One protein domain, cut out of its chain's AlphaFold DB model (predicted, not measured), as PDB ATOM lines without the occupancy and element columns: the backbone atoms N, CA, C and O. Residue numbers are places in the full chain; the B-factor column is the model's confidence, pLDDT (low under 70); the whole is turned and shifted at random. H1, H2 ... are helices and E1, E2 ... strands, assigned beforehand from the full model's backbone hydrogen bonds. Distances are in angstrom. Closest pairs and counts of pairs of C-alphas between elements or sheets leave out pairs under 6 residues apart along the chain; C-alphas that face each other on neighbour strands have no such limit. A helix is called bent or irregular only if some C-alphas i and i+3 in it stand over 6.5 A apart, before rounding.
ATOM      1  N   ALA A 410     -30.681 -26.750 -22.184       46.28
ATOM      2  CA  ALA A 410     -29.451 -26.092 -21.743       46.28
ATOM      3  C   ALA A 410     -29.472 -24.556 -21.874       46.28
ATOM      4  O   ALA A 410     -28.722 -23.881 -21.174       46.28
ATOM      5  N   ALA A 411     -30.380 -23.978 -22.672       44.88
ATOM      6  CA  ALA A 411     -30.586 -22.526 -22.735       44.88
ATOM      7  C   ALA A 411     -30.934 -21.905 -21.362       44.88
ATOM      8  O   ALA A 411     -30.677 -20.727 -21.127       44.88
ATOM      9  N   ALA A 412     -31.449 -22.702 -20.416       50.41
ATOM     10  CA  ALA A 412     -31.701 -22.279 -19.038       50.41
ATOM     11  C   ALA A 412     -30.441 -22.210 -18.143       50.41
ATOM     12  O   ALA A 412     -30.555 -21.796 -16.991       50.41
ATOM     13  N   MET A 413     -29.262 -22.630 -18.625       58.84
ATOM     14  CA  MET A 413     -28.021 -22.669 -17.831       58.84
ATOM     15  C   MET A 413     -27.223 -21.363 -17.877       58.84
ATOM     16  O   MET A 413     -26.488 -21.082 -16.936       58.84
ATOM     17  N   LEU A 414     -27.386 -20.538 -18.916       69.25
ATOM     18  CA  LEU A 414     -26.623 -19.294 -19.063       69.25
ATOM     19  C   LEU A 414     -26.853 -18.306 -17.898       69.25
ATOM     20  O   LEU A 414     -25.868 -17.926 -17.269       69.25
ATOM     21  N   PRO A 415     -28.098 -17.927 -17.525       75.56
ATOM     22  CA  PRO A 415     -28.307 -16.964 -16.439       75.56
ATOM     23  C   PRO A 415     -27.751 -17.426 -15.075       75.56
ATOM     24  O   PRO A 415     -27.060 -16.631 -14.429       75.56
ATOM     25  N   PRO A 416     -27.969 -18.685 -14.626       68.38
ATOM     26  CA  PRO A 416     -27.346 -19.189 -13.401       68.38
ATOM     27  C   PRO A 416     -25.811 -19.188 -13.439       68.38
ATOM     28  O   PRO A 416     -25.196 -18.746 -12.471       68.38
ATOM     29  N   LEU A 417     -25.194 -19.624 -14.543       74.06
ATOM     30  CA  LEU A 417     -23.731 -19.695 -14.669       74.06
ATOM     31  C   LEU A 417     -23.082 -18.306 -14.685       74.06
ATOM     32  O   LEU A 417     -22.085 -18.082 -14.000       74.06
ATOM     33  N   LEU A 418     -23.681 -17.345 -15.393       79.88
ATOM     34  CA  LEU A 418     -23.234 -15.950 -15.368       79.88
ATOM     35  C   LEU A 418     -23.381 -15.338 -13.966       79.88
ATOM     36  O   LEU A 418     -22.471 -14.661 -13.492       79.88
ATOM     37  N   SER A 419     -24.485 -15.628 -13.268       77.88
ATOM     38  CA  SER A 419     -24.691 -15.158 -11.890       77.88
ATOM     39  C   SER A 419     -23.650 -15.735 -10.923       77.88
ATOM     40  O   SER A 419     -23.147 -15.022 -10.057       77.88
ATOM     41  N   GLN A 420     -23.281 -17.013 -11.074       74.88
ATOM     42  CA  GLN A 420     -22.210 -17.639 -10.285       74.88
ATOM     43  C   GLN A 420     -20.838 -17.027 -10.573       74.88
ATOM     44  O   GLN A 420     -20.023 -16.900  -9.660       74.88
ATOM     45  N   ALA A 421     -20.604 -16.604 -11.815       80.44
ATOM     46  CA  ALA A 421     -19.418 -15.852 -12.208       80.44
ATOM     47  C   ALA A 421     -19.437 -14.382 -11.733       80.44
ATOM     48  O   ALA A 421     -18.480 -13.650 -11.977       80.44
ATOM     49  N   GLY A 422     -20.490 -13.952 -11.027       84.56
ATOM     50  CA  GLY A 422     -20.607 -12.625 -10.420       84.56
ATOM     51  C   GLY A 422     -21.324 -11.581 -11.276       84.56
ATOM     52  O   GLY A 422     -21.411 -10.429 -10.853       84.56
ATOM     53  N   ALA A 423     -21.857 -11.950 -12.445       87.56
ATOM     54  CA  ALA A 423     -22.629 -11.034 -13.278       87.56
ATOM     55  C   ALA A 423     -24.026 -10.775 -12.688       87.56
ATOM     56  O   ALA A 423     -24.680 -11.676 -12.156       87.56
ATOM     57  N   LEU A 424     -24.514  -9.540 -12.816       89.25
ATOM     58  CA  LEU A 424     -25.899  -9.196 -12.497       89.25
ATOM     59  C   LEU A 424     -26.763  -9.425 -13.734       89.25
ATOM     60  O   LEU A 424     -26.576  -8.765 -14.752       89.25
ATOM     61  N   ILE A 425     -27.706 -10.362 -13.645       85.88
ATOM     62  CA  ILE A 425     -28.537 -10.756 -14.783       85.88
ATOM     63  C   ILE A 425     -29.970 -10.272 -14.602       85.88
ATOM     64  O   ILE A 425     -30.629 -10.592 -13.609       85.88
ATOM     65  N   THR A 426     -30.472  -9.568 -15.614       84.56
ATOM     66  CA  THR A 426     -31.876  -9.173 -15.728       84.56
ATOM     67  C   THR A 426     -32.456  -9.771 -17.004       84.56
ATOM     68  O   THR A 426     -31.892  -9.606 -18.081       84.56
ATOM     69  N   VAL A 427     -33.602 -10.448 -16.898       81.62
ATOM     70  CA  VAL A 427     -34.379 -10.906 -18.059       81.62
ATOM     71  C   VAL A 427     -35.592  -9.990 -18.203       81.62
ATOM     72  O   VAL A 427     -36.371  -9.843 -17.260       81.62
ATOM     73  N   LYS A 428     -35.730  -9.361 -19.371       83.12
ATOM     74  CA  LYS A 428     -36.776  -8.384 -19.701       83.12
ATOM     75  C   LYS A 428     -37.489  -8.784 -20.981       83.12
ATOM     76  O   LYS A 428     -36.896  -9.444 -21.835       83.12
ATOM     77  N   ARG A 429     -38.745  -8.365 -21.136       82.75
ATOM     78  CA  ARG A 429     -39.434  -8.483 -22.423       82.75
ATOM     79  C   ARG A 429     -39.118  -7.247 -23.242       82.75
ATOM     80  O   ARG A 429     -39.180  -6.135 -22.731       82.75
ATOM     81  N   TRP A 430     -38.854  -7.419 -24.532       86.44
ATOM     82  CA  TRP A 430     -38.590  -6.280 -25.413       86.44
ATOM     83  C   TRP A 430     -39.821  -5.375 -25.627       86.44
ATOM     84  O   TRP A 430     -39.688  -4.262 -26.119       86.44
ATOM     85  N   LEU A 431     -41.010  -5.836 -25.219       82.62
ATOM     86  CA  LEU A 431     -42.262  -5.074 -25.184       82.62
ATOM     87  C   LEU A 431     -42.493  -4.312 -23.863       82.62
ATOM     88  O   LEU A 431     -43.527  -3.659 -23.725       82.62
ATOM     89  N   ASP A 432     -41.601  -4.429 -22.873       85.62
ATOM     90  CA  ASP A 432     -41.751  -3.715 -21.602       85.62
ATOM     91  C   ASP A 432     -41.588  -2.200 -21.814       85.62
ATOM     92  O   ASP A 432     -40.683  -1.754 -22.516       85.62
ATOM     93  N   GLU A 433     -42.425  -1.385 -21.162       89.75
ATOM     94  CA  GLU A 433     -42.383   0.085 -21.294       89.75
ATOM     95  C   GLU A 433     -41.025   0.688 -20.883       89.75
ATOM     96  O   GLU A 433     -40.631   1.745 -21.374       89.75
ATOM     97  N   ASP A 434     -40.295   0.015 -19.987       90.75
ATOM     98  CA  ASP A 434     -38.982   0.435 -19.497       90.75
ATOM     99  C   ASP A 434     -37.803  -0.217 -20.238       90.75
ATOM    100  O   ASP A 434     -36.661  -0.080 -19.793       90.75
ATOM    101  N   ILE A 435     -38.038  -0.900 -21.368       92.81
ATOM    102  CA  ILE A 435     -36.991  -1.667 -22.057       92.81
ATOM    103  C   ILE A 435     -35.814  -0.799 -22.505       92.81
ATOM    104  O   ILE A 435     -34.667  -1.172 -22.273       92.81
ATOM    105  N   ILE A 436     -36.067   0.373 -23.099       96.69
ATOM    106  CA  ILE A 436     -35.001   1.255 -23.590       96.69
ATOM    107  C   ILE A 436     -34.151   1.769 -22.418       96.69
ATOM    108  O   ILE A 436     -32.943   1.531 -22.434       96.69
ATOM    109  N   PRO A 437     -34.724   2.373 -21.351       95.62
ATOM    110  CA  PRO A 437     -33.965   2.674 -20.137       95.62
ATOM    111  C   PRO A 437     -33.226   1.466 -19.552       95.62
ATOM    112  O   PRO A 437     -32.124   1.625 -19.033       95.62
ATOM    113  N   SER A 438     -33.808   0.263 -19.612       93.00
ATOM    114  CA  SER A 438     -33.150  -0.947 -19.121       93.00
ATOM    115  C   SER A 438     -31.909  -1.265 -19.948       93.00
ATOM    116  O   SER A 438     -30.862  -1.495 -19.358       93.00
ATOM    117  N   ILE A 439     -31.987  -1.235 -21.281       94.94
ATOM    118  CA  ILE A 439     -30.846  -1.495 -22.175       94.94
ATOM    119  C   ILE A 439     -29.691  -0.542 -21.868       94.94
ATOM    120  O   ILE A 439     -28.561  -0.986 -21.709       94.94
ATOM    121  N   LEU A 440     -29.978   0.754 -21.712       95.31
ATOM    122  CA  LEU A 440     -28.950   1.768 -21.442       95.31
ATOM    123  C   LEU A 440     -28.278   1.624 -20.064       95.31
ATOM    124  O   LEU A 440     -27.245   2.242 -19.834       95.31
ATOM    125  N   ASN A 441     -28.861   0.843 -19.151       94.31
ATOM    126  CA  ASN A 441     -28.338   0.602 -17.802       94.31
ATOM    127  C   ASN A 441     -27.588  -0.738 -17.661       94.31
ATOM    128  O   ASN A 441     -27.282  -1.130 -16.535       94.31
ATOM    129  N   HIS A 442     -27.339  -1.465 -18.753       93.25
ATOM    130  CA  HIS A 442     -26.593  -2.727 -18.734       93.25
ATOM    131  C   HIS A 442     -25.335  -2.630 -19.597       93.25
ATOM    132  O   HIS A 442     -25.351  -1.992 -20.640       93.25
ATOM    133  N   ASP A 443     -24.266  -3.314 -19.193       93.44
ATOM    134  CA  ASP A 443     -23.013  -3.330 -19.957       93.44
ATOM    135  C   ASP A 443     -23.128  -4.196 -21.223       93.44
ATOM    136  O   ASP A 443     -22.585  -3.864 -22.273       93.44
ATOM    137  N   VAL A 444     -23.868  -5.306 -21.132       94.06
ATOM    138  CA  VAL A 444     -24.008  -6.317 -22.187       94.06
ATOM    139  C   VAL A 444     -25.479  -6.695 -22.347       94.06
ATOM    140  O   VAL A 444     -26.165  -6.981 -21.364       94.06
ATOM    141  N   VAL A 445     -25.971  -6.732 -23.588       94.81
ATOM    142  CA  VAL A 445     -27.369  -7.071 -23.915       94.81
ATOM    143  C   VAL A 445     -27.407  -8.073 -25.068       94.81
ATOM    144  O   VAL A 445     -26.637  -7.960 -26.014       94.81
ATOM    145  N   THR A 446     -28.301  -9.062 -25.020       93.06
ATOM    146  CA  THR A 446     -28.415 -10.116 -26.044       93.06
ATOM    147  C   THR A 446     -29.871 -10.437 -26.388       93.06
ATOM    148  O   THR A 446     -30.761 -10.244 -25.559       93.06
ATOM    149  N   PHE A 447     -30.107 -10.957 -27.596       91.25
ATOM    150  CA  PHE A 447     -31.430 -11.304 -28.126       91.25
ATOM    151  C   PHE A 447     -31.770 -12.799 -28.053       91.25
ATOM    152  O   PHE A 447     -32.811 -13.197 -28.563       91.25
ATOM    153  N   LEU A 448     -30.950 -13.622 -27.386       83.06
ATOM    154  CA  LEU A 448     -31.082 -15.090 -27.357       83.06
ATOM    155  C   LEU A 448     -32.469 -15.642 -26.985       83.06
ATOM    156  O   LEU A 448     -32.748 -16.800 -27.277       83.06
ATOM    157  N   TRP A 449     -33.314 -14.851 -26.323       80.25
ATOM    158  CA  TRP A 449     -34.655 -15.248 -25.876       80.25
ATOM    159  C   TRP A 449     -35.790 -14.456 -26.544       80.25
ATOM    160  O   TRP A 449     -36.923 -14.492 -26.069       80.25
ATOM    161  N   ALA A 450     -35.516 -13.721 -27.624       82.56
ATOM    162  CA  ALA A 450     -36.483 -12.840 -28.280       82.56
ATOM    163  C   ALA A 450     -37.462 -13.569 -29.229       82.56
ATOM    164  O   ALA A 450     -37.890 -12.994 -30.221       82.56
ATOM    165  N   GLU A 451     -37.867 -14.809 -28.927       74.44
ATOM    166  CA  GLU A 451     -38.634 -15.701 -29.824       74.44
ATOM    167  C   GLU A 451     -39.985 -15.146 -30.313       74.44
ATOM    168  O   GLU A 451     -40.508 -15.562 -31.349       74.44
ATOM    169  N   ASP A 452     -40.598 -14.223 -29.571       76.06
ATOM    170  CA  ASP A 452     -41.910 -13.661 -29.888       76.06
ATOM    171  C   ASP A 452     -41.871 -12.537 -30.937       76.06
ATOM    172  O   ASP A 452     -42.939 -12.099 -31.379       76.06
ATOM    173  N   TYR A 453     -40.689 -12.130 -31.420       82.06
ATOM    174  CA  TYR A 453     -40.553 -11.105 -32.462       82.06
ATOM    175  C   TYR A 453     -41.316 -11.450 -33.753       82.06
ATOM    176  O   TYR A 453     -41.904 -10.574 -34.383       82.06
ATOM    177  N   ILE A 454     -41.402 -12.737 -34.114       81.25
ATOM    178  CA  ILE A 454     -42.149 -13.200 -35.296       81.25
ATOM    179  C   ILE A 454     -43.659 -12.944 -35.194       81.25
ATOM    180  O   ILE A 454     -44.353 -12.940 -36.209       81.25
ATOM    181  N   ARG A 455     -44.190 -12.765 -33.976       80.44
ATOM    182  CA  ARG A 455     -45.612 -12.462 -33.733       80.44
ATOM    183  C   ARG A 455     -45.900 -10.967 -33.820       80.44
ATOM    184  O   ARG A 455     -47.030 -10.591 -34.118       80.44
ATOM    185  N   HIS A 456     -44.882 -10.148 -33.574       84.06
ATOM    186  CA  HIS A 456     -44.955  -8.692 -33.505       84.06
ATOM    187  C   HIS A 456     -43.832  -8.047 -34.340       84.06
ATOM    188  O   HIS A 456     -43.022  -7.285 -33.811       84.06
ATOM    189  N   PRO A 457     -43.721  -8.374 -35.645       86.31
ATOM    190  CA  PRO A 457     -42.557  -7.999 -36.446       86.31
ATOM    191  C   PRO A 457     -42.419  -6.483 -36.637       86.31
ATOM    192  O   PRO A 457     -41.304  -5.973 -36.711       86.31
ATOM    193  N   ILE A 458     -43.543  -5.761 -36.708       89.38
ATOM    194  CA  ILE A 458     -43.560  -4.302 -36.884       89.38
ATOM    195  C   ILE A 458     -43.105  -3.628 -35.590       89.38
ATOM    196  O   ILE A 458     -42.247  -2.750 -35.605       89.38
ATOM    197  N   GLU A 459     -43.657  -4.066 -34.463       92.44
ATOM    198  CA  GLU A 459     -43.312  -3.561 -33.141       92.44
ATOM    199  C   GLU A 459     -41.851  -3.865 -32.806       92.44
ATOM    200  O   GLU A 459     -41.156  -2.990 -32.298       92.44
ATOM    201  N   PHE A 460     -41.355  -5.055 -33.156       94.00
ATOM    202  CA  PHE A 460     -39.950  -5.407 -32.968       94.00
ATOM    203  C   PHE A 460     -39.036  -4.509 -33.803       94.00
ATOM    204  O   PHE A 460     -38.040  -3.999 -33.298       94.00
ATOM    205  N   GLN A 461     -39.400  -4.235 -35.060       93.75
ATOM    206  CA  GLN A 461     -38.639  -3.322 -35.910       93.75
ATOM    207  C   GLN A 461     -38.596  -1.895 -35.341       93.75
ATOM    208  O   GLN A 461     -37.542  -1.255 -35.381       93.75
ATOM    209  N   HIS A 462     -39.713  -1.397 -34.800       95.19
ATOM    210  CA  HIS A 462     -39.749  -0.102 -34.117       95.19
ATOM    211  C   HIS A 462     -38.867  -0.100 -32.866       95.19
ATOM    212  O   HIS A 462     -38.048   0.802 -32.708       95.19
ATOM    213  N   PHE A 463     -38.967  -1.137 -32.036       96.81
ATOM    214  CA  PHE A 463     -38.134  -1.306 -30.850       96.81
ATOM    215  C   PHE A 463     -36.634  -1.290 -31.191       96.81
ATOM    216  O   PHE A 463     -35.876  -0.546 -30.573       96.81
ATOM    217  N   LEU A 464     -36.201  -2.042 -32.210       96.69
ATOM    218  CA  LEU A 464     -34.804  -2.051 -32.657       96.69
ATOM    219  C   LEU A 464     -34.337  -0.653 -33.094       96.69
ATOM    220  O   LEU A 464     -33.233  -0.229 -32.751       96.69
ATOM    221  N   MET A 465     -35.177   0.090 -33.820       96.50
ATOM    222  CA  MET A 465     -34.868   1.455 -34.258       96.50
ATOM    223  C   MET A 465     -34.743   2.431 -33.077       96.50
ATOM    224  O   MET A 465     -33.816   3.245 -33.045       96.50
ATOM    225  N   GLU A 466     -35.650   2.348 -32.103       97.19
ATOM    226  CA  GLU A 466     -35.610   3.167 -30.888       97.19
ATOM    227  C   GLU A 466     -34.382   2.845 -30.031       97.19
ATOM    228  O   GLU A 466     -33.657   3.758 -29.635       97.19
ATOM    229  N   ALA A 467     -34.093   1.557 -29.817       96.75
ATOM    230  CA  ALA A 467     -32.921   1.098 -29.080       96.75
ATOM    231  C   ALA A 467     -31.623   1.569 -29.737       96.75
ATOM    232  O   ALA A 467     -30.770   2.146 -29.065       96.75
ATOM    233  N   ARG A 468     -31.501   1.420 -31.061       96.88
ATOM    234  CA  ARG A 468     -30.345   1.920 -31.810       96.88
ATOM    235  C   ARG A 468     -30.164   3.423 -31.624       96.88
ATOM    236  O   ARG A 468     -29.076   3.865 -31.269       96.88
ATOM    237  N   THR A 469     -31.232   4.195 -31.824       96.94
ATOM    238  CA  THR A 469     -31.195   5.658 -31.691       96.94
ATOM    239  C   THR A 469     -30.766   6.071 -30.282       96.94
ATOM    240  O   THR A 469     -29.946   6.975 -30.117       96.94
ATOM    241  N   ALA A 470     -31.284   5.390 -29.259       96.75
ATOM    242  CA  ALA A 470     -30.946   5.653 -27.868       96.75
ATOM    243  C   ALA A 470     -29.466   5.359 -27.568       96.75
ATOM    244  O   ALA A 470     -28.790   6.213 -26.995       96.75
ATOM    245  N   ILE A 471     -28.940   4.214 -28.015       95.88
ATOM    246  CA  ILE A 471     -27.527   3.836 -27.841       95.88
ATOM    247  C   ILE A 471     -26.605   4.825 -28.568       95.88
ATOM    248  O   ILE A 471     -25.646   5.334 -27.989       95.88
ATOM    249  N   GLU A 472     -26.911   5.157 -29.823       94.62
ATOM    250  CA  GLU A 472     -26.101   6.074 -30.633       94.62
ATOM    251  C   GLU A 472     -26.128   7.522 -30.106       94.62
ATOM    252  O   GLU A 472     -25.181   8.276 -30.345       94.62
ATOM    253  N   SER A 473     -27.164   7.906 -29.349       95.25
ATOM    254  CA  SER A 473     -27.265   9.230 -28.718       95.25
ATOM    255  C   SER A 473     -26.258   9.454 -27.580       95.25
ATOM    256  O   SER A 473     -25.950  10.602 -27.238       95.25
ATOM    257  N   ILE A 474     -25.702   8.374 -27.017       95.00
ATOM    258  CA  ILE A 474     -24.662   8.436 -25.992       95.00
ATOM    259  C   ILE A 474     -23.346   8.875 -26.648       95.00
ATOM    260  O   ILE A 474     -22.810   8.198 -27.531       95.00
ATOM    261  N   LYS A 475     -22.818  10.028 -26.218       92.12
ATOM    262  CA  LYS A 475     -21.595  10.629 -26.784       92.12
ATOM    263  C   LYS A 475     -20.323   9.877 -26.412       92.12
ATOM    264  O   LYS A 475     -19.397   9.840 -27.215       92.12
ATOM    265  N   ASP A 476     -20.272   9.353 -25.194       91.38
ATOM    266  CA  ASP A 476     -19.132   8.593 -24.699       91.38
ATOM    267  C   ASP A 476     -19.275   7.127 -25.123       91.38
ATOM    268  O   ASP A 476     -20.158   6.419 -24.641       91.38
ATOM    269  N   VAL A 477     -18.450   6.698 -26.079       86.19
ATOM    270  CA  VAL A 477     -18.546   5.369 -26.705       86.19
ATOM    271  C   VAL A 477     -18.294   4.259 -25.687       86.19
ATOM    272  O   VAL A 477     -18.995   3.253 -25.733       86.19
ATOM    273  N   ASP A 478     -17.387   4.477 -24.733       86.06
ATOM    274  CA  ASP A 478     -17.039   3.491 -23.702       86.06
ATOM    275  C   ASP A 478     -18.171   3.293 -22.678       86.06
ATOM    276  O   ASP A 478     -18.186   2.316 -21.938       86.06
ATOM    277  N   SER A 479     -19.143   4.213 -22.649       88.44
ATOM    278  CA  SER A 479     -20.333   4.137 -21.792       88.44
ATOM    279  C   SER A 479     -21.553   3.514 -22.481       88.44
ATOM    280  O   SER A 479     -22.630   3.446 -21.886       88.44
ATOM    281  N   ARG A 480     -21.428   3.102 -23.750       93.56
ATOM    282  CA  ARG A 480     -22.530   2.476 -24.491       93.56
ATOM    283  C   ARG A 480     -22.702   1.016 -24.067       93.56
ATOM    284  O   ARG A 480     -21.702   0.316 -23.929       93.56
ATOM    285  N   PRO A 481     -23.949   0.523 -23.959       94.62
ATOM    286  CA  PRO A 481     -24.186  -0.908 -23.814       94.62
ATOM    287  C   PRO A 481     -23.656  -1.656 -25.045       94.62
ATOM    288  O   PRO A 481     -23.830  -1.212 -26.183       94.62
ATOM    289  N   CYS A 482     -23.041  -2.814 -24.825       94.12
ATOM    290  CA  CYS A 482     -22.568  -3.699 -25.878       94.12
ATOM    291  C   CYS A 482     -23.669  -4.695 -26.267       94.12
ATOM    292  O   CYS A 482     -23.970  -5.638 -25.527       94.12
ATOM    293  N   MET A 483     -24.262  -4.519 -27.449       95.62
ATOM    294  CA  MET A 483     -25.192  -5.505 -28.003       95.62
ATOM    295  C   MET A 483     -24.412  -6.723 -28.530       95.62
ATOM    296  O   MET A 483     -23.576  -6.613 -29.429       95.62
ATOM    297  N   VAL A 484     -24.680  -7.902 -27.974       94.56
ATOM    298  CA  VAL A 484     -24.143  -9.192 -28.425       94.56
ATOM    299  C   VAL A 484     -25.009  -9.662 -29.582       94.56
ATOM    300  O   VAL A 484     -26.146 -10.091 -29.379       94.56
ATOM    301  N   ASN A 485     -24.421  -9.554 -30.773       95.75
ATOM    302  CA  ASN A 485     -25.060  -9.293 -32.060       95.75
ATOM    303  C   ASN A 485     -25.621  -7.860 -32.144       95.75
ATOM    304  O   ASN A 485     -26.587  -7.533 -31.451       95.75
ATOM    305  N   PRO A 486     -25.032  -6.993 -32.993       96.44
ATOM    306  CA  PRO A 486     -25.466  -5.608 -33.114       96.44
ATOM    307  C   PRO A 486     -26.884  -5.521 -33.684       96.44
ATOM    308  O   PRO A 486     -27.321  -6.384 -34.452       96.44
ATOM    309  N   ILE A 487     -27.596  -4.442 -33.351       97.31
ATOM    310  CA  ILE A 487     -28.980  -4.208 -33.794       97.31
ATOM    311  C   ILE A 487     -29.084  -4.235 -35.322       97.31
ATOM    312  O   ILE A 487     -30.067  -4.724 -35.870       97.31
ATOM    313  N   GLU A 488     -28.056  -3.764 -36.022       96.56
ATOM    314  CA  GLU A 488     -27.967  -3.779 -37.477       96.56
ATOM    315  C   GLU A 488     -28.002  -5.198 -38.051       96.56
ATOM    316  O   GLU A 488     -28.699  -5.437 -39.039       96.56
ATOM    317  N   LEU A 489     -27.294  -6.142 -37.419       97.12
ATOM    318  CA  LEU A 489     -27.327  -7.549 -37.809       97.12
ATOM    319  C   LEU A 489     -28.704  -8.148 -37.527       97.12
ATOM    320  O   LEU A 489     -29.264  -8.816 -38.389       97.12
ATOM    321  N   VAL A 490     -29.269  -7.888 -36.348       96.56
ATOM    322  CA  VAL A 490     -30.582  -8.414 -35.944       96.56
ATOM    323  C   VAL A 490     -31.688  -7.912 -36.874       96.56
ATOM    324  O   VAL A 490     -32.494  -8.696 -37.372       96.56
ATOM    325  N   GLN A 491     -31.684  -6.616 -37.188       95.56
ATOM    326  CA  GLN A 491     -32.639  -5.991 -38.101       95.56
ATOM    327  C   GLN A 491     -32.495  -6.500 -39.541       95.56
ATOM    328  O   GLN A 491     -33.480  -6.578 -40.276       95.56
ATOM    329  N   TRP A 492     -31.278  -6.838 -39.967       96.25
ATOM    330  CA  TRP A 492     -31.044  -7.459 -41.266       96.25
ATOM    331  C   TRP A 492     -31.491  -8.927 -41.287       96.25
ATOM    332  O   TRP A 492     -32.153  -9.357 -42.228       96.25
ATOM    333  N   ASN A 493     -31.177  -9.683 -40.233       95.75
ATOM    334  CA  ASN A 493     -31.412 -11.120 -40.155       95.75
ATOM    335  C   ASN A 493     -32.884 -11.488 -39.914       95.75
ATOM    336  O   ASN A 493     -33.314 -12.554 -40.345       95.75
ATOM    337  N   MET A 494     -33.677 -10.607 -39.291       93.44
ATOM    338  CA  MET A 494     -35.091 -10.887 -39.001       93.44
ATOM    339  C   MET A 494     -35.947 -11.133 -40.256       93.44
ATOM    340  O   MET A 494     -37.006 -11.751 -40.153       93.44
ATOM    341  N   ASP A 495     -35.509 -10.659 -41.427       92.94
ATOM    342  CA  ASP A 495     -36.223 -10.759 -42.703       92.94
ATOM    343  C   ASP A 495     -35.420 -11.582 -43.719       92.94
ATOM    344  O   ASP A 495     -34.372 -11.154 -44.207       92.94
ATOM    345  N   LYS A 496     -35.955 -12.747 -44.101       93.06
ATOM    346  CA  LYS A 496     -35.329 -13.721 -45.010       93.06
ATOM    347  C   LYS A 496     -34.980 -13.183 -46.399       93.06
ATOM    348  O   LYS A 496     -34.289 -13.883 -47.138       93.06
ATOM    349  N   LYS A 497     -35.373 -11.954 -46.765       94.00
ATOM    350  CA  LYS A 497     -34.823 -11.261 -47.947       94.00
ATOM    351  C   LYS A 497     -33.292 -11.245 -47.970       94.00
ATOM    352  O   LYS A 497     -32.710 -11.191 -49.051       94.00
ATOM    353  N   TYR A 498     -32.650 -11.344 -46.802       95.50
ATOM    354  CA  TYR A 498     -31.200 -11.419 -46.694       95.50
ATOM    355  C   TYR A 498     -30.592 -12.560 -47.524       95.50
ATOM    356  O   TYR A 498     -29.480 -12.420 -48.019       95.50
ATOM    357  N   LEU A 499     -31.315 -13.666 -47.743       96.75
ATOM    358  CA  LEU A 499     -30.843 -14.779 -48.575       96.75
ATOM    359  C   LEU A 499     -30.583 -14.331 -50.022       96.75
ATOM    360  O   LEU A 499     -29.586 -14.734 -50.615       96.75
ATOM    361  N   LEU A 500     -31.419 -13.442 -50.573       96.00
ATOM    362  CA  LEU A 500     -31.211 -12.876 -51.912       96.00
ATOM    363  C   LEU A 500     -29.971 -11.971 -51.962       96.00
ATOM    364  O   LEU A 500     -29.269 -11.945 -52.972       96.00
ATOM    365  N   GLU A 501     -29.677 -11.255 -50.873       96.25
ATOM    366  CA  GLU A 501     -28.440 -10.472 -50.747       96.25
ATOM    367  C   GLU A 501     -27.206 -11.388 -50.684       96.25
ATOM    368  O   GLU A 501     -26.195 -11.106 -51.331       96.25
ATOM    369  N   MET A 502     -27.292 -12.516 -49.970       97.69
ATOM    370  CA  MET A 502     -26.216 -13.513 -49.916       97.69
ATOM    371  C   MET A 502     -25.985 -14.170 -51.282       97.69
ATOM    372  O   MET A 502     -24.837 -14.314 -51.701       97.69
ATOM    373  N   TYR A 503     -27.056 -14.466 -52.024       97.44
ATOM    374  CA  TYR A 503     -26.955 -14.940 -53.407       97.44
ATOM    375  C   TYR A 503     -26.250 -13.933 -54.318       97.44
ATOM    376  O   TYR A 503     -25.332 -14.287 -55.053       97.44
ATOM    377  N   ALA A 504     -26.617 -12.650 -54.226       96.88
ATOM    378  CA  ALA A 504     -25.962 -11.585 -54.984       96.88
ATOM    379  C   ALA A 504     -24.477 -11.399 -54.611       96.88
ATOM    380  O   ALA A 504     -23.698 -10.922 -55.432       96.88
ATOM    381  N   THR A 505     -24.088 -11.799 -53.396       96.38
ATOM    382  CA  THR A 505     -22.694 -11.792 -52.917       96.38
ATOM    383  C   THR A 505     -21.891 -13.001 -53.426       96.38
ATOM    384  O   THR A 505     -20.666 -13.007 -53.345       96.38
ATOM    385  N   GLY A 506     -22.559 -13.997 -54.020       96.88
ATOM    386  CA  GLY A 506     -21.930 -15.163 -54.646       96.88
ATOM    387  C   GLY A 506     -22.098 -16.473 -53.877       96.88
ATOM    388  O   GLY A 506     -21.485 -17.468 -54.260       96.88
ATOM    389  N   PHE A 507     -22.912 -16.500 -52.816       97.94
ATOM    390  CA  PHE A 507     -23.218 -17.732 -52.089       97.94
ATOM    391  C   PHE A 507     -24.362 -18.499 -52.744       97.94
ATOM    392  O   PHE A 507     -25.324 -17.915 -53.240       97.94
ATOM    393  N   SER A 591     -32.962 -34.591 -47.528       84.81
ATOM    394  CA  SER A 591     -33.099 -35.988 -47.094       84.81
ATOM    395  C   SER A 591     -31.813 -36.593 -46.515       84.81
ATOM    396  O   SER A 591     -31.894 -37.536 -45.731       84.81
ATOM    397  N   ALA A 592     -30.640 -36.050 -46.860       84.94
ATOM    398  CA  ALA A 592     -29.353 -36.423 -46.271       84.94
ATOM    399  C   ALA A 592     -29.056 -35.680 -44.950       84.94
ATOM    400  O   ALA A 592     -28.046 -35.961 -44.308       84.94
ATOM    401  N   GLY A 593     -29.936 -34.762 -44.545       89.44
ATOM    402  CA  GLY A 593     -29.800 -33.916 -43.367       89.44
ATOM    403  C   GLY A 593     -29.350 -32.489 -43.684       89.44
ATOM    404  O   GLY A 593     -28.845 -32.186 -44.765       89.44
ATOM    405  N   GLU A 594     -29.553 -31.603 -42.713       93.19
ATOM    406  CA  GLU A 594     -29.143 -30.199 -42.740       93.19
ATOM    407  C   GLU A 594     -28.021 -29.962 -41.731       93.19
ATOM    408  O   GLU A 594     -28.147 -30.311 -40.554       93.19
ATOM    409  N   TYR A 595     -26.926 -29.366 -42.191       96.25
ATOM    410  CA  TYR A 595     -25.792 -29.004 -41.355       96.25
ATOM    411  C   TYR A 595     -26.020 -27.628 -40.744       96.25
ATOM    412  O   TYR A 595     -26.262 -26.662 -41.460       96.25
ATOM    413  N   SER A 596     -25.874 -27.546 -39.431       95.88
ATOM    414  CA  SER A 596     -25.857 -26.324 -38.641       95.88
ATOM    415  C   SER A 596     -24.433 -26.053 -38.177       95.88
ATOM    416  O   SER A 596     -23.892 -26.806 -37.365       95.88
ATOM    417  N   PHE A 597     -23.830 -24.976 -38.669       98.00
ATOM    418  CA  PHE A 597     -22.516 -24.492 -38.254       98.00
ATOM    419  C   PHE A 597     -22.695 -23.394 -37.207       98.00
ATOM    420  O   PHE A 597     -23.279 -22.347 -37.495       98.00
ATOM    421  N   ILE A 598     -22.240 -23.648 -35.978       97.50
ATOM    422  CA  ILE A 598     -22.452 -22.754 -34.840       97.50
ATOM    423  C   ILE A 598     -21.195 -21.917 -34.640       97.50
ATOM    424  O   ILE A 598     -20.131 -22.450 -34.326       97.50
ATOM    425  N   PHE A 599     -21.334 -20.603 -34.758       97.44
ATOM    426  CA  PHE A 599     -20.312 -19.626 -34.413       97.44
ATOM    427  C   PHE A 599     -20.598 -19.030 -33.037       97.44
ATOM    428  O   PHE A 599     -21.732 -18.645 -32.738       97.44
ATOM    429  N   VAL A 600     -19.555 -18.933 -32.213       94.94
ATOM    430  CA  VAL A 600     -19.564 -18.210 -30.936       94.94
ATOM    431  C   VAL A 600     -18.377 -17.251 -30.945       94.94
ATOM    432  O   VAL A 600     -17.232 -17.652 -31.160       94.94
ATOM    433  N   GLY A 601     -18.655 -15.966 -30.760       92.00
ATOM    434  CA  GLY A 601     -17.742 -14.880 -31.090       92.00
ATOM    435  C   GLY A 601     -17.352 -14.928 -32.568       92.00
ATOM    436  O   GLY A 601     -18.199 -15.059 -33.448       92.00
ATOM    437  N   GLU A 602     -16.049 -14.854 -32.830       90.44
ATOM    438  CA  GLU A 602     -15.485 -14.902 -34.185       90.44
ATOM    439  C   GLU A 602     -15.033 -16.303 -34.624       90.44
ATOM    440  O   GLU A 602     -14.301 -16.442 -35.600       90.44
ATOM    441  N   SER A 603     -15.396 -17.348 -33.880       91.00
ATOM    442  CA  SER A 603     -14.902 -18.707 -34.112       91.00
ATOM    443  C   SER A 603     -16.036 -19.679 -34.407       91.00
ATOM    444  O   SER A 603     -17.059 -19.684 -33.718       91.00
ATOM    445  N   LEU A 604     -15.823 -20.550 -35.397       96.31
ATOM    446  CA  LEU A 604     -16.644 -21.742 -35.579       96.31
ATOM    447  C   LEU A 604     -16.437 -22.647 -34.360       96.31
ATOM    448  O   LEU A 604     -15.335 -23.132 -34.112       96.31
ATOM    449  N   SER A 605     -17.493 -22.832 -33.578       94.38
ATOM    450  CA  SER A 605     -17.465 -23.561 -32.314       94.38
ATOM    451  C   SER A 605     -17.643 -25.058 -32.533       94.38
ATOM    452  O   SER A 605     -16.836 -25.856 -32.066       94.38
ATOM    453  N   HIS A 606     -18.695 -25.442 -33.258       94.19
ATOM    454  CA  HIS A 606     -19.037 -26.835 -33.532       94.19
ATOM    455  C   HIS A 606     -20.060 -26.946 -34.667       94.19
ATOM    456  O   HIS A 606     -20.610 -25.945 -35.134       94.19
ATOM    457  N   VAL A 607     -20.313 -28.181 -35.110       95.75
ATOM    458  CA  VAL A 607     -21.252 -28.485 -36.195       95.75
ATOM    459  C   VAL A 607     -22.233 -29.570 -35.767       95.75
ATOM    460  O   VAL A 607     -21.848 -30.581 -35.170       95.75
ATOM    461  N   VAL A 608     -23.507 -29.363 -36.087       91.56
ATOM    462  CA  VAL A 608     -24.607 -30.287 -35.798       91.56
ATOM    463  C   VAL A 608     -25.283 -30.686 -37.102       91.56
ATOM    464  O   VAL A 608     -25.639 -29.829 -37.900       91.56
ATOM    465  N   LEU A 609     -25.487 -31.981 -37.319       91.38
ATOM    466  CA  LEU A 609     -26.295 -32.507 -38.412       91.38
ATOM    467  C   LEU A 609     -27.697 -32.827 -37.898       91.38
ATOM    468  O   LEU A 609     -27.866 -33.608 -36.957       91.38
ATOM    469  N   LYS A 610     -28.698 -32.228 -38.542       85.25
ATOM    470  CA  LYS A 610     -30.122 -32.435 -38.288       85.25
ATOM    471  C   LYS A 610     -30.672 -33.332 -39.394       85.25
ATOM    472  O   LYS A 610     -30.819 -32.890 -40.531       85.25
ATOM    473  N   SER A 611     -30.950 -34.595 -39.093       82.50
ATOM    474  CA  SER A 611     -31.437 -35.565 -40.084       82.50
ATOM    475  C   SER A 611     -32.951 -35.721 -39.971       82.50
ATOM    476  O   SER A 611     -33.430 -36.026 -38.878       82.50
ATOM    477  N   PRO A 612     -33.736 -35.521 -41.042       74.56
ATOM    478  CA  PRO A 612     -35.179 -35.693 -40.962       74.56
ATOM    479  C   PRO A 612     -35.557 -37.170 -40.772       74.56
ATOM    480  O   PRO A 612     -34.834 -38.084 -41.171       74.56
ATOM    481  N   ARG A 613     -36.733 -37.419 -40.188       73.19
ATOM    482  CA  ARG A 613     -37.313 -38.769 -40.130       73.19
ATOM    483  C   ARG A 613     -37.665 -39.250 -41.544       73.19
ATOM    484  O   ARG A 613     -38.076 -38.464 -42.388       73.19
ATOM    485  N   SER A 614     -37.605 -40.561 -41.789       68.12
ATOM    486  CA  SER A 614     -38.066 -41.156 -43.055       68.12
ATOM    487  C   SER A 614     -39.477 -40.680 -43.443       68.12
ATOM    488  O   SER A 614     -40.432 -40.913 -42.701       68.12
ATOM    489  N   GLY A 615     -39.606 -40.071 -44.627       65.75
ATOM    490  CA  GLY A 615     -40.868 -39.539 -45.162       65.75
ATOM    491  C   GLY A 615     -41.231 -38.121 -44.699       65.75
ATOM    492  O   GLY A 615     -42.263 -37.604 -45.114       65.75
ATOM    493  N   GLU A 616     -40.395 -37.490 -43.875       74.94
ATOM    494  CA  GLU A 616     -40.483 -36.088 -43.464       74.94
ATOM    495  C   GLU A 616     -39.297 -35.324 -44.079       74.94
ATOM    496  O   GLU A 616     -38.234 -35.902 -44.288       74.94
ATOM    497  N   PHE A 617     -39.471 -34.046 -44.418       69.50
ATOM    498  CA  PHE A 617     -38.382 -33.222 -44.969       69.50
ATOM    499  C   PHE A 617     -37.866 -32.192 -43.959       69.50
ATOM    500  O   PHE A 617     -36.755 -31.691 -44.103       69.50
ATOM    501  N   ARG A 618     -38.656 -31.877 -42.928       69.44
ATOM    502  CA  ARG A 618     -38.261 -30.986 -41.836       69.44
ATOM    503  C   ARG A 618     -37.317 -31.712 -40.883       69.44
ATOM    504  O   ARG A 618     -37.641 -32.766 -40.339       69.44
ATOM    505  N   CYS A 619     -36.140 -31.137 -40.683       68.00
ATOM    506  CA  CYS A 619     -35.056 -31.715 -39.892       68.00
ATOM    507  C   CYS A 619     -35.129 -31.356 -38.395       68.00
ATOM    508  O   CYS A 619     -34.333 -31.856 -37.602       68.00
ATOM    509  N   GLN A 620     -36.064 -30.490 -37.983       57.66
ATOM    510  CA  GLN A 620     -36.171 -30.052 -36.595       57.66
ATOM    511  C   GLN A 620     -36.625 -31.211 -35.685       57.66
ATOM    512  O   GLN A 620     -37.497 -32.001 -36.069       57.66
ATOM    513  N   PRO A 621     -36.124 -31.285 -34.436       52.97
ATOM    514  CA  PRO A 621     -36.545 -32.302 -33.468       52.97
ATOM    515  C   PRO A 621     -38.059 -32.344 -33.226       52.97
ATOM    516  O   PRO A 621     -38.609 -33.410 -32.959       52.97
ATOM    517  N   SER A 622     -38.745 -31.204 -33.368       47.75
ATOM    518  CA  SER A 622     -40.206 -31.085 -33.258       47.75
ATOM    519  C   SER A 622     -40.975 -31.915 -34.295       47.75
ATOM    520  O   SER A 622     -42.120 -32.282 -34.042       47.75
ATOM    521  N   PHE A 623     -40.347 -32.259 -35.426       51.50
ATOM    522  CA  PHE A 623     -40.897 -33.136 -36.468       51.50
ATOM    523  C   PHE A 623     -40.293 -34.553 -36.439       51.50
ATOM    524  O   PHE A 623     -40.540 -35.362 -37.331       51.50
ATOM    525  N   GLY A 624     -39.532 -34.887 -35.389       53.59
ATOM    526  CA  GLY A 624     -38.906 -36.198 -35.211       53.59
ATOM    527  C   GLY A 624     -37.541 -36.354 -35.883       53.59
ATOM    528  O   GLY A 624     -37.121 -37.488 -36.094       53.59
ATOM    529  N   GLY A 625     -36.865 -35.250 -36.227       62.75
ATOM    530  CA  GLY A 625     -35.492 -35.288 -36.728       62.75
ATOM    531  C   GLY A 625     -34.475 -35.732 -35.666       62.75
ATOM    532  O   GLY A 625     -34.621 -35.426 -34.479       62.75
ATOM    533  N   GLU A 626     -33.440 -36.451 -36.094       69.00
ATOM    534  CA  GLU A 626     -32.305 -36.857 -35.261       69.00
ATOM    535  C   GLU A 626     -31.207 -35.785 -35.278       69.00
ATOM    536  O   GLU A 626     -30.923 -35.182 -36.312       69.00
ATOM    537  N   LEU A 627     -30.570 -35.561 -34.126       74.94
ATOM    538  CA  LEU A 627     -29.469 -34.608 -33.967       74.94
ATOM    539  C   LEU A 627     -28.162 -35.349 -33.686       74.94
ATOM    540  O   LEU A 627     -28.106 -36.182 -32.777       74.94
ATOM    541  N   GLY A 628     -27.094 -34.990 -34.395       75.62
ATOM    542  CA  GLY A 628     -25.749 -35.498 -34.129       75.62
ATOM    543  C   GLY A 628     -24.680 -34.422 -34.284       75.62
ATOM    544  O   GLY A 628     -24.670 -33.706 -35.278       75.62
ATOM    545  N   ARG A 629     -23.748 -34.321 -33.324       86.06
ATOM    546  CA  ARG A 629     -22.524 -33.519 -33.496       86.06
ATOM    547  C   ARG A 629     -21.639 -34.191 -34.540       86.06
ATOM    548  O   ARG A 629     -21.336 -35.376 -34.393       86.06
ATOM    549  N   ILE A 630     -21.192 -33.427 -35.530       87.19
ATOM    550  CA  ILE A 630     -20.234 -33.879 -36.540       87.19
ATOM    551  C   ILE A 630     -18.854 -33.320 -36.177       87.19
ATOM    552  O   ILE A 630     -18.732 -32.106 -35.989       87.19
ATOM    553  N   PRO A 631     -17.820 -34.166 -36.024       83.88
ATOM    554  CA  PRO A 631     -16.447 -33.691 -35.883       83.88
ATOM    555  C   PRO A 631     -16.045 -32.842 -37.095       83.88
ATOM    556  O   PRO A 631     -16.332 -33.214 -38.232       83.88
ATOM    557  N   MET A 632     -15.390 -31.702 -36.870       87.12
ATOM    558  CA  MET A 632     -15.026 -30.786 -37.962       87.12
ATOM    559  C   MET A 632     -14.091 -31.445 -38.980       87.12
ATOM    560  O   MET A 632     -14.137 -31.111 -40.158       87.12
ATOM    561  N   GLU A 633     -13.286 -32.414 -38.542       89.00
ATOM    562  CA  GLU A 633     -12.358 -33.173 -39.380       89.00
ATOM    563  C   GLU A 633     -13.073 -34.071 -40.402       89.00
ATOM    564  O   GLU A 633     -12.465 -34.499 -41.382       89.00
ATOM    565  N   GLU A 634     -14.359 -34.365 -40.186       90.38
ATOM    566  CA  GLU A 634     -15.196 -35.129 -41.118       90.38
ATOM    567  C   GLU A 634     -15.849 -34.237 -42.187       90.38
ATOM    568  O   GLU A 634     -16.457 -34.740 -43.135       90.38
ATOM    569  N   ILE A 635     -15.720 -32.914 -42.064       93.69
ATOM    570  CA  ILE A 635     -16.293 -31.943 -42.993       93.69
ATOM    571  C   ILE A 635     -15.253 -31.593 -44.054       93.69
ATOM    572  O   ILE A 635     -14.088 -31.339 -43.759       93.69
ATOM    573  N   GLN A 636     -15.681 -31.561 -45.316       94.12
ATOM    574  CA  GLN A 636     -14.796 -31.204 -46.419       94.12
ATOM    575  C   GLN A 636     -14.274 -29.770 -46.262       94.12
ATOM    576  O   GLN A 636     -15.036 -28.844 -45.977       94.12
ATOM    577  N   GLU A 637     -12.982 -29.576 -46.524       95.50
ATOM    578  CA  GLU A 637     -12.311 -28.273 -46.418       95.50
ATOM    579  C   GLU A 637     -12.980 -27.200 -47.291       95.50
ATOM    580  O   GLU A 637     -13.124 -26.053 -46.877       95.50
ATOM    581  N   THR A 638     -13.486 -27.582 -48.465       96.25
ATOM    582  CA  THR A 638     -14.255 -26.694 -49.347       96.25
ATOM    583  C   THR A 638     -15.553 -26.208 -48.704       96.25
ATOM    584  O   THR A 638     -15.891 -25.036 -48.837       96.25
ATOM    585  N   THR A 639     -16.271 -27.073 -47.982       97.38
ATOM    586  CA  THR A 639     -17.481 -26.691 -47.237       97.38
ATOM    587  C   THR A 639     -17.129 -25.736 -46.101       97.38
ATOM    588  O   THR A 639     -17.744 -24.679 -45.988       97.38
ATOM    589  N   LEU A 640     -16.103 -26.065 -45.305       96.81
ATOM    590  CA  LEU A 640     -15.632 -25.203 -44.216       96.81
ATOM    591  C   LEU A 640     -15.210 -23.821 -44.732       96.81
ATOM    592  O   LEU A 640     -15.590 -22.812 -44.149       96.81
ATOM    593  N   SER A 641     -14.499 -23.765 -45.861       97.12
ATOM    594  CA  SER A 641     -14.077 -22.508 -46.484       97.12
ATOM    595  C   SER A 641     -15.258 -21.645 -46.932       97.12
ATOM    596  O   SER A 641     -15.210 -20.426 -46.756       97.12
ATOM    597  N   VAL A 642     -16.315 -22.238 -47.500       98.06
ATOM    598  CA  VAL A 642     -17.516 -21.490 -47.916       98.06
ATOM    599  C   VAL A 642     -18.273 -20.963 -46.700       98.06
ATOM    600  O   VAL A 642     -18.623 -19.786 -46.670       98.06
ATOM    601  N   VAL A 643     -18.478 -21.793 -45.674       98.06
ATOM    602  CA  VAL A 643     -19.159 -21.382 -44.435       98.06
ATOM    603  C   VAL A 643     -18.373 -20.294 -43.700       98.06
ATOM    604  O   VAL A 643     -18.964 -19.321 -43.233       98.06
ATOM    605  N   GLN A 644     -17.044 -20.400 -43.648       97.69
ATOM    606  CA  GLN A 644     -16.198 -19.347 -43.089       97.69
ATOM    607  C   GLN A 644     -16.310 -18.053 -43.904       97.69
ATOM    608  O   GLN A 644     -16.455 -16.989 -43.322       97.69
ATOM    609  N   SER A 645     -16.351 -18.135 -45.239       98.19
ATOM    610  CA  SER A 645     -16.533 -16.953 -46.098       98.19
ATOM    611  C   SER A 645     -17.891 -16.270 -45.881       98.19
ATOM    612  O   SER A 645     -17.980 -15.042 -45.937       98.19
ATOM    613  N   ILE A 646     -18.950 -17.045 -45.606       98.31
ATOM    614  CA  ILE A 646     -20.258 -16.512 -45.190       98.31
ATOM    615  C   ILE A 646     -20.099 -15.718 -43.893       98.31
ATOM    616  O   ILE A 646     -20.532 -14.570 -43.825       98.31
ATOM    617  N   PHE A 647     -19.454 -16.305 -42.881       97.81
ATOM    618  CA  PHE A 647     -19.216 -15.630 -41.607       97.81
ATOM    619  C   PHE A 647     -18.372 -14.359 -41.778       97.81
ATOM    620  O   PHE A 647     -18.760 -13.302 -41.285       97.81
ATOM    621  N   ASP A 648     -17.273 -14.430 -42.530       97.38
ATOM    622  CA  ASP A 648     -16.371 -13.306 -42.785       97.38
ATOM    623  C   ASP A 648     -17.094 -12.160 -43.506       97.38
ATOM    624  O   ASP A 648     -16.940 -11.003 -43.130       97.38
ATOM    625  N   THR A 649     -17.987 -12.468 -44.453       97.44
ATOM    626  CA  THR A 649     -18.841 -11.462 -45.114       97.44
ATOM    627  C   THR A 649     -19.713 -10.708 -44.106       97.44
ATOM    628  O   THR A 649     -19.883  -9.490 -44.193       97.44
ATOM    629  N   LEU A 650     -20.284 -11.421 -43.133       96.69
ATOM    630  CA  LEU A 650     -21.128 -10.823 -42.097       96.69
ATOM    631  C   LEU A 650     -20.289 -10.062 -41.069       96.69
ATOM    632  O   LEU A 650     -20.717  -9.009 -40.597       96.69
ATOM    633  N   LYS A 651     -19.082 -10.542 -40.771       96.12
ATOM    634  CA  LYS A 651     -18.093  -9.843 -39.948       96.12
ATOM    635  C   LYS A 651     -17.638  -8.539 -40.586       96.12
ATOM    636  O   LYS A 651     -17.653  -7.518 -39.908       96.12
ATOM    637  N   ASP A 652     -17.336  -8.525 -41.875       95.50
ATOM    638  CA  ASP A 652     -16.953  -7.302 -42.581       95.50
ATOM    639  C   ASP A 652     -18.108  -6.292 -42.620       95.50
ATOM    640  O   ASP A 652     -17.904  -5.086 -42.461       95.50
ATOM    641  N   ARG A 653     -19.345  -6.779 -42.782       94.94
ATOM    642  CA  ARG A 653     -20.543  -5.932 -42.853       94.94
ATOM    643  C   ARG A 653     -20.980  -5.377 -41.496       94.94
ATOM    644  O   ARG A 653     -21.401  -4.224 -41.429       94.94
ATOM    645  N   PHE A 654     -20.932  -6.185 -40.437       95.69
ATOM    646  CA  PHE A 654     -21.544  -5.869 -39.139       95.69
ATOM    647  C   PHE A 654     -20.549  -5.796 -37.974       95.69
ATOM    648  O   PHE A 654     -20.918  -5.336 -36.899       95.69
ATOM    649  N   GLY A 655     -19.287  -6.185 -38.158       88.56
ATOM    650  CA  GLY A 655     -18.248  -6.119 -37.123       88.56
ATOM    651  C   GLY A 655     -17.807  -4.697 -36.765       88.56
ATOM    652  O   GLY A 655     -17.207  -4.492 -35.716       88.56
ATOM    653  N   ILE A 656     -18.137  -3.710 -37.605       87.38
ATOM    654  CA  ILE A 656     -17.915  -2.273 -37.361       87.38
ATOM    655  C   ILE A 656     -19.193  -1.532 -36.926       87.38
ATOM    656  O   ILE A 656     -19.243  -0.301 -36.980       87.38
ATOM    657  N   ALA A 657     -20.250  -2.262 -36.559       88.12
ATOM    658  CA  ALA A 657     -21.514  -1.674 -36.134       88.12
ATOM    659  C   ALA A 657     -21.356  -0.829 -34.858       88.12
ATOM    660  O   ALA A 657     -20.534  -1.111 -33.989       88.12
ATOM    661  N   THR A 658     -22.171   0.216 -34.730       86.50
ATOM    662  CA  THR A 658     -22.074   1.203 -33.638       86.50
ATOM    663  C   THR A 658     -22.734   0.741 -32.345       86.50
ATOM    664  O   THR A 658     -22.494   1.349 -31.298       86.50
ATOM    665  N   THR A 659     -23.584  -0.286 -32.419       92.56
ATOM    666  CA  THR A 659     -24.397  -0.758 -31.292       92.56
ATOM    667  C   THR A 659     -23.778  -1.932 -30.539       92.56
ATOM    668  O   THR A 659     -24.195  -2.213 -29.421       92.56
ATOM    669  N   GLY A 660     -22.785  -2.627 -31.098       92.88
ATOM    670  CA  GLY A 660     -22.215  -3.796 -30.433       92.88
ATOM    671  C   GLY A 660     -21.280  -4.628 -31.300       92.88
ATOM    672  O   GLY A 660     -20.734  -4.140 -32.287       92.88
ATOM    673  N   LYS A 661     -21.092  -5.894 -30.917       92.94
ATOM    674  CA  LYS A 661     -20.136  -6.829 -31.534       92.94
ATOM    675  C   LYS A 661     -20.816  -8.124 -31.963       92.94
ATOM    676  O   LYS A 661     -21.835  -8.517 -31.394       92.94
ATOM    677  N   LEU A 662     -20.239  -8.812 -32.951       93.75
ATOM    678  CA  LEU A 662     -20.682 -10.159 -33.307       93.75
ATOM    679  C   LEU A 662     -20.507 -11.100 -32.117       93.75
ATOM    680  O   LEU A 662     -19.443 -11.156 -31.501       93.75
ATOM    681  N   GLY A 663     -21.580 -11.811 -31.792       94.00
ATOM    682  CA  GLY A 663     -21.651 -12.632 -30.600       94.00
ATOM    683  C   GLY A 663     -21.871 -14.103 -30.886       94.00
ATOM    684  O   GLY A 663     -21.149 -14.944 -30.369       94.00
ATOM    685  N   TYR A 664     -22.869 -14.434 -31.692       95.06
ATOM    686  CA  TYR A 664     -23.169 -15.819 -32.035       95.06
ATOM    687  C   TYR A 664     -23.959 -15.880 -33.330       95.06
ATOM    688  O   TYR A 664     -24.659 -14.935 -33.697       95.06
ATOM    689  N   MET A 665     -23.890 -17.011 -34.013       96.00
ATOM    690  CA  MET A 665     -24.662 -17.236 -35.225       96.00
ATOM    691  C   MET A 665     -24.787 -18.724 -35.494       96.00
ATOM    692  O   MET A 665     -23.850 -19.480 -35.247       96.00
ATOM    693  N   ARG A 666     -25.918 -19.141 -36.054       96.62
ATOM    694  CA  ARG A 666     -26.053 -20.463 -36.658       96.62
ATOM    695  C   ARG A 666     -26.225 -20.315 -38.161       96.62
ATOM    696  O   ARG A 666     -27.110 -19.590 -38.605       96.62
ATOM    697  N   VAL A 667     -25.374 -20.984 -38.929       98.12
ATOM    698  CA  VAL A 667     -25.447 -21.033 -40.392       98.12
ATOM    699  C   VAL A 667     -25.915 -22.426 -40.791       98.12
ATOM    700  O   VAL A 667     -25.193 -23.404 -40.599       98.12
ATOM    701  N   ASP A 668     -27.132 -22.514 -41.316       96.69
ATOM    702  CA  ASP A 668     -27.777 -23.759 -41.713       96.69
ATOM    703  C   ASP A 668     -27.679 -23.956 -43.227       96.69
ATOM    704  O   ASP A 668     -27.954 -23.043 -44.012       96.69
ATOM    705  N   GLY A 669     -27.311 -25.160 -43.660       96.88
ATOM    706  CA  GLY A 669     -27.231 -25.467 -45.080       96.88
ATOM    707  C   GLY A 669     -27.050 -26.936 -45.423       96.88
ATOM    708  O   GLY A 669     -26.920 -27.806 -44.561       96.88
ATOM    709  N   LEU A 670     -27.062 -27.212 -46.724       96.31
ATOM    710  CA  LEU A 670     -26.961 -28.559 -47.278       96.31
ATOM    711  C   LEU A 670     -25.609 -28.756 -47.947       96.31
ATOM    712  O   LEU A 670     -25.105 -27.871 -48.637       96.31
ATOM    713  N   VAL A 671     -25.050 -29.949 -47.783       93.88
ATOM    714  CA  VAL A 671     -23.808 -30.358 -48.440       93.88
ATOM    715  C   VAL A 671     -24.148 -31.450 -49.441       93.88
ATOM    716  O   VAL A 671     -24.828 -32.423 -49.113       93.88
ATOM    717  N   THR A 672     -23.692 -31.295 -50.682       90.81
ATOM    718  CA  THR A 672     -23.902 -32.286 -51.744       90.81
ATOM    719  C   THR A 672     -22.573 -32.644 -52.399       90.81
ATOM    720  O   THR A 672     -21.543 -32.051 -52.097       90.81
ATOM    721  N   LYS A 673     -22.575 -33.627 -53.307       85.25
ATOM    722  CA  LYS A 673     -21.353 -34.013 -54.031       85.25
ATOM    723  C   LYS A 673     -20.808 -32.893 -54.919       85.25
ATOM    724  O   LYS A 673     -19.595 -32.786 -55.054       85.25
ATOM    725  N   ASP A 674     -21.698 -32.093 -55.503       88.81
ATOM    726  CA  ASP A 674     -21.346 -31.103 -56.528       88.81
ATOM    727  C   ASP A 674     -21.391 -29.660 -56.005       88.81
ATOM    728  O   ASP A 674     -20.745 -28.776 -56.565       88.81
ATOM    729  N   ARG A 675     -22.141 -29.414 -54.923       93.56
ATOM    730  CA  ARG A 675     -22.267 -28.101 -54.277       93.56
ATOM    731  C   ARG A 675     -21.706 -28.167 -52.855       93.56
ATOM    732  O   ARG A 675     -22.271 -28.909 -52.042       93.56
ATOM    733  N   PRO A 676     -20.628 -27.415 -52.551       94.25
ATOM    734  CA  PRO A 676     -19.921 -27.518 -51.277       94.25
ATOM    735  C   PRO A 676     -20.769 -27.052 -50.093       94.25
ATOM    736  O   PRO A 676     -20.637 -27.609 -49.006       94.25
ATOM    737  N   PHE A 677     -21.635 -26.057 -50.292       97.88
ATOM    738  CA  PHE A 677     -22.591 -25.613 -49.286       97.88
ATOM    739  C   PHE A 677     -23.720 -24.820 -49.945       97.88
ATOM    740  O   PHE A 677     -23.456 -23.853 -50.653       97.88
ATOM    741  N   ILE A 678     -24.960 -25.234 -49.701       97.94
ATOM    742  CA  ILE A 678     -26.172 -24.536 -50.131       97.94
ATOM    743  C   ILE A 678     -26.760 -23.886 -48.884       97.94
ATOM    744  O   ILE A 678     -27.225 -24.592 -47.986       97.94
ATOM    745  N   LEU A 679     -26.710 -22.561 -48.805       98.00
ATOM    746  CA  LEU A 679     -27.166 -21.810 -47.644       98.00
ATOM    747  C   LEU A 679     -28.698 -21.831 -47.563       98.00
ATOM    748  O   LEU A 679     -29.394 -21.327 -48.447       98.00
ATOM    749  N   MET A 680     -29.220 -22.391 -46.473       94.88
ATOM    750  CA  MET A 680     -30.656 -22.504 -46.216       94.88
ATOM    751  C   MET A 680     -31.152 -21.386 -45.301       94.88
ATOM    752  O   MET A 680     -32.210 -20.801 -45.566       94.88
ATOM    753  N   GLU A 681     -30.396 -21.085 -44.241       94.19
ATOM    754  CA  GLU A 681     -30.767 -20.092 -43.233       94.19
ATOM    755  C   GLU A 681     -29.540 -19.590 -42.452       94.19
ATOM    756  O   GLU A 681     -28.557 -20.302 -42.261       94.19
ATOM    757  N   ILE A 682     -29.601 -18.343 -41.996       97.06
ATOM    758  CA  ILE A 682     -28.712 -17.759 -40.989       97.06
ATOM    759  C   ILE A 682     -29.603 -17.340 -39.820       97.06
ATOM    760  O   ILE A 682     -30.572 -16.612 -40.029       97.06
ATOM    761  N   GLU A 683     -29.268 -17.748 -38.601       93.94
ATOM    762  CA  GLU A 683     -29.961 -17.339 -37.377       93.94
ATOM    763  C   GLU A 683     -28.988 -16.611 -36.441       93.94
ATOM    764  O   GLU A 683     -28.032 -17.198 -35.929       93.94
ATOM    765  N   ALA A 684     -29.236 -15.321 -36.212       95.38
ATOM    766  CA  ALA A 684     -28.416 -14.441 -35.375       95.38
ATOM    767  C   ALA A 684     -29.219 -13.733 -34.266       95.38
ATOM    768  O   ALA A 684     -28.691 -12.849 -33.593       95.38
ATOM    769  N   ILE A 685     -30.486 -14.096 -34.062       90.81
ATOM    770  CA  ILE A 685     -31.353 -13.468 -33.055       90.81
ATOM    771  C   ILE A 685     -31.522 -14.424 -31.868       90.81
ATOM    772  O   ILE A 685     -30.846 -14.249 -30.853       90.81
ATOM    773  N   GLU A 686     -32.281 -15.507 -32.043       86.06
ATOM    774  CA  GLU A 686     -32.540 -16.538 -31.023       86.06
ATOM    775  C   GLU A 686     -32.234 -17.978 -31.494       86.06
ATOM    776  O   GLU A 686     -33.060 -18.883 -31.352       86.06
ATOM    777  N   PRO A 687     -31.040 -18.248 -32.058       87.12
ATOM    778  CA  PRO A 687     -30.707 -19.586 -32.518       87.12
ATOM    779  C   PRO A 687     -30.665 -20.591 -31.365       87.12
ATOM    780  O   PRO A 687     -30.114 -20.337 -30.292       87.12
ATOM    781  N   CYS A 688     -31.116 -21.815 -31.639       81.81
ATOM    782  CA  CYS A 688     -30.689 -22.964 -30.847       81.81
ATOM    783  C   CYS A 688     -29.196 -23.217 -31.124       81.81
ATOM    784  O   CYS A 688     -28.842 -23.648 -32.221       81.81
ATOM    785  N   LEU A 689     -28.341 -22.906 -30.145       84.81
ATOM    786  CA  LEU A 689     -26.875 -22.973 -30.256       84.81
ATOM    787  C   LEU A 689     -26.268 -24.306 -29.796       84.81
ATOM    788  O   LEU A 689     -25.054 -24.446 -29.827       84.81
ATOM    789  N   TYR A 690     -27.092 -25.265 -29.355       78.94
ATOM    790  CA  TYR A 690     -26.664 -26.616 -28.960       78.94
ATOM    791  C   TYR A 690     -25.502 -26.650 -27.947       78.94
ATOM    792  O   TYR A 690     -24.603 -27.485 -28.037       78.94
ATOM    793  N   PHE A 691     -25.526 -25.757 -26.946       77.06
ATOM    794  CA  PHE A 691     -24.467 -25.631 -25.932       77.06
ATOM    795  C   PHE A 691     -24.199 -26.905 -25.116       77.06
ATOM    796  O   PHE A 691     -23.141 -27.037 -24.505       77.06
ATOM    797  N   GLU A 692     -25.129 -27.861 -25.105       67.94
ATOM    798  CA  GLU A 692     -24.913 -29.201 -24.558       67.94
ATOM    799  C   GLU A 692     -23.866 -30.025 -25.326       67.94
ATOM    800  O   GLU A 692     -23.371 -31.027 -24.804       67.94
ATOM    801  N   MET A 693     -23.555 -29.634 -26.563       75.75
ATOM    802  CA  MET A 693     -22.564 -30.278 -27.415       75.75
ATOM    803  C   MET A 693     -21.199 -29.599 -27.286       75.75
ATOM    804  O   MET A 693     -20.215 -30.302 -27.057       75.75
ATOM    805  N   GLU A 694     -21.136 -28.267 -27.426       81.75
ATOM    806  CA  GLU A 694     -19.908 -27.462 -27.317       81.75
ATOM    807  C   GLU A 694     -20.219 -25.948 -27.268       81.75
ATOM    808  O   GLU A 694     -21.360 -25.532 -27.444       81.75
ATOM    809  N   GLY A 695     -19.215 -25.099 -27.025       83.88
ATOM    810  CA  GLY A 695     -19.333 -23.637 -27.167       83.88
ATOM    811  C   GLY A 695     -19.844 -22.864 -25.949       83.88
ATOM    812  O   GLY A 695     -19.777 -21.635 -25.944       83.88
ATOM    813  N   LEU A 696     -20.285 -23.547 -24.887       84.38
ATOM    814  CA  LEU A 696     -20.776 -22.890 -23.669       84.38
ATOM    815  C   LEU A 696     -19.705 -22.010 -23.001       84.38
ATOM    816  O   LEU A 696     -19.978 -20.857 -22.685       84.38
ATOM    817  N   ASP A 697     -18.482 -22.517 -22.835       84.88
ATOM    818  CA  ASP A 697     -17.391 -21.766 -22.193       84.88
ATOM    819  C   ASP A 697     -16.976 -20.535 -23.012       84.88
ATOM    820  O   ASP A 697     -16.664 -19.480 -22.454       84.88
ATOM    821  N   GLN A 698     -17.018 -20.647 -24.344       89.12
ATOM    822  CA  GLN A 698     -16.770 -19.534 -25.267       89.12
ATOM    823  C   GLN A 698     -17.852 -18.463 -25.109       89.12
ATOM    824  O   GLN A 698     -17.534 -17.279 -25.021       89.12
ATOM    825  N   MET A 699     -19.119 -18.877 -24.999       90.69
ATOM    826  CA  MET A 699     -20.246 -17.968 -24.795       90.69
ATOM    827  C   MET A 699     -20.173 -17.274 -23.433       90.69
ATOM    828  O   MET A 699     -20.362 -16.065 -23.348       90.69
ATOM    829  N   LEU A 700     -19.859 -18.013 -22.364       89.62
ATOM    830  CA  LEU A 700     -19.657 -17.432 -21.036       89.62
ATOM    831  C   LEU A 700     -18.516 -16.417 -21.054       89.62
ATOM    832  O   LEU A 700     -18.681 -15.310 -20.555       89.62
ATOM    833  N   SER A 701     -17.390 -16.763 -21.680       89.75
ATOM    834  CA  SER A 701     -16.251 -15.853 -21.819       89.75
ATOM    835  C   SER A 701     -16.640 -14.584 -22.574       89.75
ATOM    836  O   SER A 701     -16.319 -13.493 -22.123       89.75
ATOM    837  N   LEU A 702     -17.382 -14.716 -23.676       90.25
ATOM    838  CA  LEU A 702     -17.869 -13.591 -24.474       90.25
ATOM    839  C   LEU A 702     -18.784 -12.654 -23.669       90.25
ATOM    840  O   LEU A 702     -18.642 -11.435 -23.766       90.25
ATOM    841  N   LEU A 703     -19.709 -13.216 -22.888       90.31
ATOM    842  CA  LEU A 703     -20.677 -12.460 -22.087       90.31
ATOM    843  C   LEU A 703     -20.080 -11.862 -20.806       90.31
ATOM    844  O   LEU A 703     -20.639 -10.909 -20.272       90.31
ATOM    845  N   LEU A 704     -18.973 -12.417 -20.306       88.31
ATOM    846  CA  LEU A 704     -18.248 -11.915 -19.133       88.31
ATOM    847  C   LEU A 704     -17.076 -10.996 -19.505       88.31
ATOM    848  O   LEU A 704     -16.546 -10.298 -18.640       88.31
ATOM    849  N   SER A 705     -16.646 -11.007 -20.768       71.69
ATOM    850  CA  SER A 705     -15.617 -10.106 -21.281       71.69
ATOM    851  C   SER A 705     -16.192  -8.706 -21.511       71.69
ATOM    852  O   SER A 705     -16.873  -8.478 -22.518       71.69
ATOM    853  N   ASN A 706     -15.898  -7.797 -20.577       55.94
ATOM    854  CA  ASN A 706     -15.921  -6.352 -20.812       55.94
ATOM    855  C   ASN A 706     -14.604  -5.921 -21.450       55.94
ATOM    856  O   ASN A 706     -13.548  -6.134 -20.805       55.94
TER     857      ASN A 706
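Overview. This is residues 410 to 507 and 591 to 706 of the 706 residues of the protein "Pyridoxal phosphate-dependent transferase" of Aspergillus pseudonomiae (UniProt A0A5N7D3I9). A strongly twisted sheet of five strands has the long helix H7 slanting over E3 and E6, while the short last helix H8 packs on it near the end of E3. Beyond that end lies a smaller part, two short parallel strands E1 and E2 with helices H2, H4 and H5 packed one after another; H1 packs on H8, and H6 grazes the large sheet at E7. The printed part has 214 residues, in the order H1 H2 E1 H3 H4 E2 H5 H6 E3 E4 E5 H7 E6 E7 H8, a mixed class of helices and strands. The large sheet, E5 E4 E3 E6 E7, is antiparallel. The whole is compact, with a radius of gyration of the C-alphas of 17.8 A and spans of 52 by 40 by 31 A.

Arrangement. H1, residues 414 to 420, touches H8, residues 696 to 704, at a steep tilt of 64 degrees; the C-alphas of Leu 418 and Leu 700 are closest, 6.9 A. H2, residues 435 to 440, touches residues 466 to 471 of H4, residues 457 to 473, at a shallow tilt of 28 degrees; Ile 436 and Ala 467 have the closest C-alphas, 5.9 A. E1, residues 444 to 446, H3, residues 451 to 455, H4 and E2, residues 482 to 484, form a strand-helix-strand unit, two parallel neighbour strands with helices between, its crossover right-handed; N 484 and O 445 are 2.8 A apart. H3 is irregular, but only just: C-alphas 451 and 454 are 7.0 A apart. H5, residues 487 to 493, touches H4, opposite ways at 29 degrees, a shallow tilt, closest at the C-alphas of Leu 464 and Ile 487, 6.3 A. H6, residues 498 to 505, only grazes the large sheet. E3, E4 and E5, residues 594 to 600, 603 to 611 and 626 to 630, form a meander, each strand the antiparallel neighbour of the one before, with N 596 to O 608 at 2.8 A and N 628 to O 609 at 3.0 A. H7, residues 637 to 654, is on the sheet at a height of 8.3 A. E6 and E7, residues 664 to 670 and 678 to 683, form a hairpin, with N 668 to O 681 at 2.8 A; E3 and E6 are antiparallel neighbours, with N 597 and O 667 within hydrogen-bond range at 2.8 A. H7 and H8 make three layers, helices on both faces of this sheet. Every O i to N i+4 pair is within hydrogen-bond range in H1, H2, H4, H5, H6, H7 and H8; H3 has 0 of 1, and 1 of 2 O i to N i+3 pairs.

Along the chain. H1 begins at C-alpha 414, (-26.623, -19.294, -19.063). H4 is 24.3 A long, E4 24.4 A and H7 25.3 A. H8 ends at C-alpha 704, (-18.248, -11.915, -19.133).

Size, cuts and confidence. The C-alphas farthest apart, of Lys 475 and Gly 615, are 56.8 A apart. Residues 508 to 590 are not printed; C-alphas 507 and 591 are 21.4 A apart. The links H1 to H2, E4 to E5 and E7 to H8 are long. In the printed part the model's pLDDT is under 70 at 20 residues, among them 410 to 414 and 617 to 626.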